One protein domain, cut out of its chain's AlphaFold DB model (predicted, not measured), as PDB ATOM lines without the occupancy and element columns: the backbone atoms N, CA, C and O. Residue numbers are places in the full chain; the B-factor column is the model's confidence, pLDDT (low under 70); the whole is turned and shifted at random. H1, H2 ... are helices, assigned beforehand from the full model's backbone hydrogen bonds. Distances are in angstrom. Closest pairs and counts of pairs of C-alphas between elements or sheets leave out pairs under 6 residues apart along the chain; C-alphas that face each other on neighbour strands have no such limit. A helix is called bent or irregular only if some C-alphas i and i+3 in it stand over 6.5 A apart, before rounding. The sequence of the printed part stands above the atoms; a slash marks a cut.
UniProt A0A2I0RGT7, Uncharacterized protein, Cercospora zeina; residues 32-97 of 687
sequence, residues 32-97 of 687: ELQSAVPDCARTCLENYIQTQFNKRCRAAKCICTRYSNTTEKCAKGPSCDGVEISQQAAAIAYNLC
ATOM      1  N   GLU A  32      14.775 -35.029 -39.359       85.06
ATOM      2  CA  GLU A  32      14.491 -34.995 -37.908       85.06
ATOM      3  C   GLU A  32      15.591 -34.271 -37.113       85.06
ATOM      4  O   GLU A  32      15.331 -33.476 -36.212       85.06
ATOM      5  N   LEU A  33      16.853 -34.546 -37.451       88.50
ATOM      6  CA  LEU A  33      18.008 -33.998 -36.751       88.50
ATOM      7  C   LEU A  33      18.313 -32.564 -37.212       88.50
ATOM      8  O   LEU A  33      18.864 -31.786 -36.440       88.50
ATOM      9  N   GLN A  34      17.912 -32.182 -38.430       90.69
ATOM     10  CA  GLN A  34      17.931 -30.783 -38.864       90.69
ATOM     11  C   GLN A  34      16.858 -29.961 -38.139       90.69
ATOM     12  O   GLN A  34      17.157 -28.846 -37.715       90.69
ATOM     13  N   SER A  35      15.643 -30.483 -37.941       91.00
ATOM     14  CA  SER A  35      14.575 -29.747 -37.245       91.00
ATOM     15  C   SER A  35      14.859 -29.550 -35.749       91.00
ATOM     16  O   SER A  35      14.561 -28.487 -35.208       91.00
ATOM     17  N   ALA A  36      15.503 -30.523 -35.092       90.31
ATOM     18  CA  ALA A  36      15.854 -30.453 -33.671       90.31
ATOM     19  C   ALA A  36      17.098 -29.595 -33.346       90.31
ATOM     20  O   ALA A  36      17.294 -29.224 -32.186       90.31
ATOM     21  N   VAL A  37      17.960 -29.300 -34.329       91.88
ATOM     22  CA  VAL A  37      19.263 -28.644 -34.112       91.88
ATOM     23  C   VAL A  37      19.265 -27.228 -34.707       91.88
ATOM     24  O   VAL A  37      19.081 -27.085 -35.921       91.88
ATOM     25  N   PRO A  38      19.513 -26.175 -33.896       92.31
ATOM     26  CA  PRO A  38      19.489 -24.791 -34.367       92.31
ATOM     27  C   PRO A  38      20.596 -24.530 -35.394       92.31
ATOM     28  O   PRO A  38      21.687 -25.095 -35.300       92.31
ATOM     29  N   ASP A  39      20.338 -23.631 -36.348       90.75
ATOM     30  CA  ASP A  39      21.200 -23.391 -37.514       90.75
ATOM     31  C   ASP A  39      22.676 -23.158 -37.182       90.75
ATOM     32  O   ASP A  39      23.547 -23.743 -37.828       90.75
ATOM     33  N   CYS A  40      22.974 -22.396 -36.125       92.88
ATOM     34  CA  CYS A  40      24.352 -22.130 -35.699       92.88
ATOM     35  C   CYS A  40      25.143 -23.414 -35.367       92.88
ATOM     36  O   CYS A  40      26.365 -23.460 -35.524       92.88
ATOM     37  N   ALA A  41      24.452 -24.464 -34.909       91.81
ATOM     38  CA  ALA A  41      25.042 -25.724 -34.479       91.81
ATOM     39  C   ALA A  41      25.090 -26.775 -35.600       91.81
ATOM     40  O   ALA A  41      25.917 -27.688 -35.516       91.81
ATOM     41  N   ARG A  42      24.268 -26.642 -36.658       91.94
ATOM     42  CA  ARG A  42      24.186 -27.610 -37.772       91.94
ATOM     43  C   ARG A  42      25.557 -27.867 -38.402       91.94
ATOM     44  O   ARG A  42      25.986 -29.015 -38.461       91.94
ATOM     45  N   THR A  43      26.303 -26.817 -38.749       92.19
ATOM     46  CA  THR A  43      27.649 -26.930 -39.348       92.19
ATOM     47  C   THR A  43      28.656 -27.632 -38.430       92.19
ATOM     48  O   THR A  43      29.507 -28.388 -38.902       92.19
ATOM     49  N   CYS A  44      28.568 -27.423 -37.110       92.38
ATOM     50  CA  CYS A  44      29.440 -28.117 -36.159       92.38
ATOM     51  C   CYS A  44      29.067 -29.600 -36.048       92.38
ATOM     52  O   CYS A  44      29.944 -30.460 -36.101       92.38
ATOM     53  N   LEU A  45      27.769 -29.904 -35.958       91.69
ATOM     54  CA  LEU A  45      27.260 -31.270 -35.880       91.69
ATOM     55  C   LEU A  45      27.560 -32.073 -37.155       91.69
ATOM     56  O   LEU A  45      28.008 -33.212 -37.058       91.69
ATOM     57  N   GLU A  46      27.400 -31.483 -38.342       91.81
ATOM     58  CA  GLU A  46      27.773 -32.125 -39.609       91.81
ATOM     59  C   GLU A  46      29.276 -32.415 -39.689       91.81
ATOM     60  O   GLU A  46      29.663 -33.493 -40.142       91.81
ATOM     61  N   ASN A  47      30.137 -31.505 -39.221       91.75
ATOM     62  CA  ASN A  47      31.583 -31.737 -39.181       91.75
ATOM     63  C   ASN A  47      31.960 -32.820 -38.146       91.75
ATOM     64  O   ASN A  47      32.770 -33.705 -38.428       91.75
ATOM     65  N   TYR A  48      31.324 -32.817 -36.971       92.12
ATOM     66  CA  TYR A  48      31.507 -33.842 -35.938       92.12
ATOM     67  C   TYR A  48      31.065 -35.235 -36.421       92.12
ATOM     68  O   TYR A  48      31.788 -36.217 -36.252       92.12
ATOM     69  N   ILE A  49      29.927 -35.327 -37.113       92.69
ATOM     70  CA  ILE A  49      29.471 -36.573 -37.743       92.69
ATOM     71  C   ILE A  49      30.444 -36.997 -38.850       92.69
ATOM     72  O   ILE A  49      30.853 -38.152 -38.882       92.69
ATOM     73  N   GLN A  50      30.902 -36.089 -39.715       91.44
ATOM     74  CA  GLN A  50      31.847 -36.438 -40.785       91.44
ATOM     75  C   GLN A  50      33.227 -36.897 -40.286       91.44
ATOM     76  O   GLN A  50      33.857 -37.720 -40.956       91.44
ATOM     77  N   THR A  51      33.692 -36.382 -39.144       91.31
ATOM     78  CA  THR A  51      34.987 -36.741 -38.539       91.31
ATOM     79  C   THR A  51      34.917 -38.026 -37.713       91.31
ATOM     80  O   THR A  51      35.745 -38.910 -37.923       91.31
ATOM     81  N   GLN A  52      33.927 -38.172 -36.825       92.62
ATOM     82  CA  GLN A  52      33.815 -39.338 -35.935       92.62
ATOM     83  C   GLN A  52      33.055 -40.507 -36.588       92.62
ATOM     84  O   GLN A  52      33.478 -41.664 -36.535       92.62
ATOM     85  N   PHE A  53      31.948 -40.216 -37.273       91.25
ATOM     86  CA  PHE A  53      31.063 -41.197 -37.904       91.25
ATOM     87  C   PHE A  53      31.335 -41.268 -39.416       91.25
ATOM     88  O   PHE A  53      30.481 -40.941 -40.238       91.25
ATOM     89  N   ASN A  54      32.556 -41.709 -39.762       85.25
ATOM     90  CA  ASN A  54      33.089 -41.933 -41.119       85.25
ATOM     91  C   ASN A  54      32.002 -42.015 -42.218       85.25
ATOM     92  O   ASN A  54      31.181 -42.935 -42.193       85.25
ATOM     93  N   LYS A  55      32.071 -41.071 -43.179       85.12
ATOM     94  CA  LYS A  55      31.145 -40.629 -44.264       85.12
ATOM     95  C   LYS A  55      30.046 -41.565 -44.808       85.12
ATOM     96  O   LYS A  55      29.113 -41.073 -45.444       85.12
ATOM     97  N   ARG A  56      30.145 -42.878 -44.595       86.38
ATOM     98  CA  ARG A  56      29.094 -43.891 -44.806       86.38
ATOM     99  C   ARG A  56      27.942 -43.778 -43.788       86.38
ATOM    100  O   ARG A  56      26.838 -44.221 -44.081       86.38
ATOM    101  N   CYS A  57      28.175 -43.202 -42.609       90.88
ATOM    102  CA  CYS A  57      27.245 -43.245 -41.473       90.88
ATOM    103  C   CYS A  57      26.329 -42.005 -41.376       90.88
ATOM    104  O   CYS A  57      26.406 -41.240 -40.421       90.88
ATOM    105  N   ARG A  58      25.478 -41.782 -42.391       84.81
ATOM    106  CA  ARG A  58      24.606 -40.584 -42.479       84.81
ATOM    107  C   ARG A  58      23.212 -40.737 -41.860       84.81
ATOM    108  O   ARG A  58      22.633 -39.762 -41.400       84.81
ATOM    109  N   ALA A  59      22.654 -41.948 -41.863       90.88
ATOM    110  CA  ALA A  59      21.332 -42.198 -41.290       90.88
ATOM    111  C   ALA A  59      21.378 -42.141 -39.753       90.88
ATOM    112  O   ALA A  59      22.304 -42.695 -39.155       90.88
ATOM    113  N   ALA A  60      20.344 -41.578 -39.116       90.62
ATOM    114  CA  ALA A  60      20.229 -41.495 -37.654       90.62
ATOM    115  C   ALA A  60      20.440 -42.859 -36.968       90.62
ATOM    116  O   ALA A  60      21.245 -42.968 -36.046       90.62
ATOM    117  N   LYS A  61      19.850 -43.937 -37.511       93.56
ATOM    118  CA  LYS A  61      20.075 -45.325 -37.058       93.56
ATOM    119  C   LYS A  61      21.562 -45.729 -37.014       93.56
ATOM    120  O   LYS A  61      21.973 -46.458 -36.115       93.56
ATOM    121  N   CYS A  62      22.391 -45.267 -37.955       93.81
ATOM    122  CA  CYS A  62      23.830 -45.554 -37.943       93.81
ATOM    123  C   CYS A  62      24.559 -44.780 -36.835       93.81
ATOM    124  O   CYS A  62      25.391 -45.353 -36.136       93.81
ATOM    125  N   ILE A  63      24.208 -43.508 -36.631       93.69
ATOM    126  CA  ILE A  63      24.774 -42.683 -35.553       93.69
ATOM    127  C   ILE A  63      24.405 -43.288 -34.188       93.69
ATOM    128  O   ILE A  63      25.277 -43.523 -33.359       93.69
ATOM    129  N   CYS A  64      23.138 -43.659 -33.984       95.88
ATOM    130  CA  CYS A  64      22.650 -44.223 -32.724       95.88
ATOM    131  C   CYS A  64      23.195 -45.626 -32.391       95.88
ATOM    132  O   CYS A  64      23.170 -46.014 -31.228       95.88
ATOM    133  N   THR A  65      23.691 -46.401 -33.365       95.25
ATOM    134  CA  THR A  65      24.247 -47.756 -33.130       95.25
ATOM    135  C   THR A  65      25.715 -47.752 -32.687       95.25
ATOM    136  O   THR A  65      26.278 -48.814 -32.419       95.25
ATOM    137  N   ARG A  66      26.368 -46.583 -32.598       92.81
ATOM    138  CA  ARG A  66      27.782 -46.466 -32.212       92.81
ATOM    139  C   ARG A  66      28.000 -45.356 -31.195       92.81
ATOM    140  O   ARG A  66      27.589 -44.220 -31.400       92.81
ATOM    141  N   TYR A  67      28.753 -45.655 -30.142       88.62
ATOM    142  CA  TYR A  67      29.337 -44.605 -29.314       88.62
ATOM    143  C   TYR A  67      30.401 -43.842 -30.105       88.62
ATOM    144  O   TYR A  67      31.272 -44.458 -30.726       88.62
ATOM    145  N   SER A  68      30.380 -42.514 -30.016       86.38
ATOM    146  CA  SER A  68      31.580 -41.730 -30.304       86.38
ATOM    147  C   SER A  68      32.622 -41.990 -29.217       86.38
ATOM    148  O   SER A  68      32.298 -42.039 -28.030       86.38
ATOM    149  N   ASN A  69      33.880 -42.140 -29.620       82.31
ATOM    150  CA  ASN A  69      35.021 -42.231 -28.713       82.31
ATOM    151  C   ASN A  69      35.545 -40.848 -28.276       82.31
ATOM    152  O   ASN A  69      36.406 -40.786 -27.398       82.31
ATOM    153  N   THR A  70      35.036 -39.746 -28.845       78.19
ATOM    154  CA  THR A  70      35.438 -38.379 -28.487       78.19
ATOM    155  C   THR A  70      34.327 -37.616 -27.769       78.19
ATOM    156  O   THR A  70      33.223 -37.417 -28.277       78.19
ATOM    157  N   THR A  71      34.646 -37.086 -26.587       72.88
ATOM    158  CA  THR A  71      33.779 -36.159 -25.840       72.88
ATOM    159  C   THR A  71      33.987 -34.702 -26.282       72.88
ATOM    160  O   THR A  71      33.980 -33.789 -25.450       72.88
ATOM    161  N   GLU A  72      34.265 -34.470 -27.567       66.56
ATOM    162  CA  GLU A  72      34.502 -33.126 -28.100       66.56
ATOM    163  C   GLU A  72      33.204 -32.315 -28.111       66.56
ATOM    164  O   GLU A  72      32.175 -32.733 -28.639       66.56
ATOM    165  N   LYS A  73      33.240 -31.142 -27.475       71.19
ATOM    166  CA  LYS A  73      32.054 -30.312 -27.265       71.19
ATOM    167  C   LYS A  73      31.915 -29.297 -28.394       71.19
ATOM    168  O   LYS A  73      32.573 -28.261 -28.357       71.19
ATOM    169  N   CYS A  74      30.976 -29.530 -29.314       71.00
ATOM    170  CA  CYS A  74      30.578 -28.542 -30.332       71.00
ATOM    171  C   CYS A  74      30.068 -27.204 -29.749       71.00
ATOM    172  O   CYS A  74      30.015 -26.202 -30.456       71.00
ATOM    173  N   ALA A  75      29.753 -27.151 -28.450       59.25
ATOM    174  CA  ALA A  75      29.285 -25.973 -27.712       59.25
ATOM    175  C   ALA A  75      30.343 -24.853 -27.501       59.25
ATOM    176  O   ALA A  75      30.303 -24.159 -26.489       59.25
ATOM    177  N   LYS A  76      31.318 -24.711 -28.410       63.03
ATOM    178  CA  LYS A  76      32.320 -23.624 -28.443       63.03
ATOM    179  C   LYS A  76      32.644 -23.128 -29.864       63.03
ATOM    180  O   LYS A  76      33.716 -22.579 -30.102       63.03
ATOM    181  N   GLY A  77      31.732 -23.320 -30.819       67.81
ATOM    182  CA  GLY A  77      31.793 -22.592 -32.088       67.81
ATOM    183  C   GLY A  77      31.444 -21.110 -31.861       67.81
ATOM    184  O   GLY A  77      30.401 -20.856 -31.257       67.81
ATOM    185  N   PRO A  78      32.230 -20.137 -32.366       68.19
ATOM    186  CA  PRO A  78      32.075 -18.696 -32.081       68.19
ATOM    187  C   PRO A  78      30.845 -18.040 -32.747       68.19
ATOM    188  O   PRO A  78      30.815 -16.836 -32.969       68.19
ATOM    189  N   SER A  79      29.847 -18.843 -33.125       66.50
ATOM    190  CA  SER A  79      28.625 -18.431 -33.824       66.50
ATOM    191  C   SER A  79      27.340 -18.900 -33.121       66.50
ATOM    192  O   SER A  79      26.258 -18.639 -33.639       66.50
ATOM    193  N   CYS A  80      27.441 -19.590 -31.975       82.88
ATOM    194  CA  CYS A  80      26.294 -19.980 -31.138       82.88
ATOM    195  C   CYS A  80      26.234 -19.240 -29.787       82.88
ATOM    196  O   CYS A  80      25.328 -19.506 -28.995       82.88
ATOM    197  N   ASP A  81      27.179 -18.342 -29.490       85.62
ATOM    198  CA  ASP A  81      27.177 -17.589 -28.233       85.62
ATOM    199  C   ASP A  81      25.909 -16.721 -28.133       85.62
ATOM    200  O   ASP A  81      25.672 -15.842 -28.958       85.62
ATOM    201  N   GLY A  82      25.075 -17.000 -27.125       84.38
ATOM    202  CA  GLY A  82      23.787 -16.331 -26.900       84.38
ATOM    203  C   GLY A  82      22.548 -17.062 -27.438       84.38
ATOM    204  O   GLY A  82      21.437 -16.623 -27.152       84.38
ATOM    205  N   VAL A  83      22.687 -18.185 -28.157       83.69
ATOM    206  CA  VAL A  83      21.527 -18.998 -28.574       83.69
ATOM    207  C   VAL A  83      21.074 -19.891 -27.417       83.69
ATOM    208  O   VAL A  83      21.651 -20.950 -27.165       83.69
ATOM    209  N   GLU A  84      20.027 -19.472 -26.706       84.94
ATOM    210  CA  GLU A  84      19.412 -20.272 -25.644       84.94
ATOM    211  C   GLU A  84      18.636 -21.458 -26.246       84.94
ATOM    212  O   GLU A  84      17.524 -21.324 -26.758       84.94
ATOM    213  N   ILE A  85      19.256 -22.642 -26.225       84.31
ATOM    214  CA  ILE A  85      18.640 -23.885 -26.703       84.31
ATOM    215  C   ILE A  85      17.476 -24.236 -25.774       84.31
ATOM    216  O   ILE A  85      17.688 -24.515 -24.592       84.31
ATOM    217  N   SER A  86      16.252 -24.273 -26.310       89.69
ATOM    218  CA  SER A  86      15.078 -24.621 -25.510       89.69
ATOM    219  C   SER A  86      15.224 -26.020 -24.902       89.69
ATOM    220  O   SER A  86      15.700 -26.964 -25.542       89.69
ATOM    221  N   GLN A  87      14.779 -26.179 -23.653       86.38
ATOM    222  CA  GLN A  87      14.868 -27.457 -22.940       86.38
ATOM    223  C   GLN A  87      14.134 -28.588 -23.688       86.38
ATOM    224  O   GLN A  87      14.539 -29.747 -23.618       86.38
ATOM    225  N   GLN A  88      13.104 -28.241 -24.468       87.06
ATOM    226  CA  GLN A  88      12.386 -29.153 -25.356       87.06
ATOM    227  C   GLN A  88      13.243 -29.613 -26.548       87.06
ATOM    228  O   GLN A  88      13.287 -30.810 -26.817       87.06
ATOM    229  N   ALA A  89      13.974 -28.716 -27.223       83.81
ATOM    230  CA  ALA A  89      14.892 -29.096 -28.302       83.81
ATOM    231  C   ALA A  89      16.034 -29.991 -27.785       83.81
ATOM    232  O   ALA A  89      16.358 -31.006 -28.401       83.81
ATOM    233  N   ALA A  90      16.577 -29.682 -26.601       85.12
ATOM    234  CA  ALA A  90      17.569 -30.529 -25.937       85.12
ATOM    235  C   ALA A  90      17.016 -31.930 -25.596       85.12
ATOM    236  O   ALA A  90      17.707 -32.930 -25.801       85.12
ATOM    237  N   ALA A  91      15.765 -32.021 -25.127       88.06
ATOM    238  CA  ALA A  91      15.101 -33.295 -24.853       88.06
ATOM    239  C   ALA A  91      14.826 -34.108 -26.132       88.06
ATOM    240  O   ALA A  91      15.047 -35.318 -26.135       88.06
ATOM    241  N   ILE A  92      14.403 -33.463 -27.226       88.88
ATOM    242  CA  ILE A  92      14.209 -34.112 -28.535       88.88
ATOM    243  C   ILE A  92      15.543 -34.664 -29.053       88.88
ATOM    244  O   ILE A  92      15.626 -35.845 -29.382       88.88
ATOM    245  N   ALA A  93      16.606 -33.853 -29.058       85.88
ATOM    246  CA  ALA A  93      17.928 -34.272 -29.519       85.88
ATOM    247  C   ALA A  93      18.515 -35.434 -28.691       85.88
ATOM    248  O   ALA A  93      19.173 -36.312 -29.246       85.88
ATOM    249  N   TYR A  94      18.254 -35.472 -27.378       85.69
ATOM    250  CA  TYR A  94      18.667 -36.574 -26.505       85.69
ATOM    251  C   TYR A  94      17.839 -37.855 -26.735       85.69
ATOM    252  O   TYR A  94      18.398 -38.949 -26.825       85.69
ATOM    253  N   ASN A  95      16.517 -37.729 -26.886       91.12
ATOM    254  CA  ASN A  95      15.611 -38.864 -27.097       91.12
ATOM    255  C   ASN A  95      15.625 -39.410 -28.537       91.12
ATOM    256  O   ASN A  95      15.103 -40.496 -28.775       91.12
ATOM    257  N   LEU A  96      16.247 -38.719 -29.499       92.44
ATOM    258  CA  LEU A  96      16.276 -39.141 -30.906       92.44
ATOM    259  C   LEU A  96      16.813 -40.572 -31.095       92.44
ATOM    260  O   LEU A  96      16.345 -41.287 -31.973       92.44
ATOM    261  N   CYS A  97      17.730 -41.038 -30.240       94.19
ATOM    262  CA  CYS A  97      18.218 -42.418 -30.295       94.19
ATOM    263  C   CYS A  97      17.375 -43.452 -29.525       94.19
ATOM    264  O   CYS A  97      17.559 -44.643 -29.767       94.19
TER     265      CYS A  97
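AT A GLANCE: This is residues 32 to 97 of the 687 residues of an uncharacterized protein of Cercospora zeina (UniProt A0A2I0RGT7). Four helices make an open frame: H2 forms one long side, H1 and H4 meet on the opposite side, and short H3 sits towards one end. Residues 65 to 86, with no named element, loop from H3 back to H4. The printed part has 66 residues, all helix by class, in the order H1, H2, H3, H4, with no named strand. It is compact, with a radius of gyration of the C-alphas of 12.0 A and spans of 32 by 23 by 18 A.

HOW THE PARTS SIT: H1, residues 32 to 36, touches H4, residues 87 to 95; the closest C-alphas, of Ala 36 and Ala 89, are 5.6 A apart. H2, residues 39 to 52, is apart from H4. Every O i to N i+4 pair is within hydrogen-bond range in H1, H4 and H3, residues 60 to 64; in H2, 8 of 10.

IN THESE COORDINATES: H1 begins at C-alpha 32 (14.491, -34.995, -37.908). H2 is 20.4 A long and only just irregular: C-alphas 40 and 43 are 6.9 A apart. H4, 12.2 A, ends at C-alpha 95 (15.611, -38.864, -27.097).

THE WHOLE: The printed part has no cut. The link H3 to H4 is long. Residues 72 and 75 to 79 are under pLDDT 70.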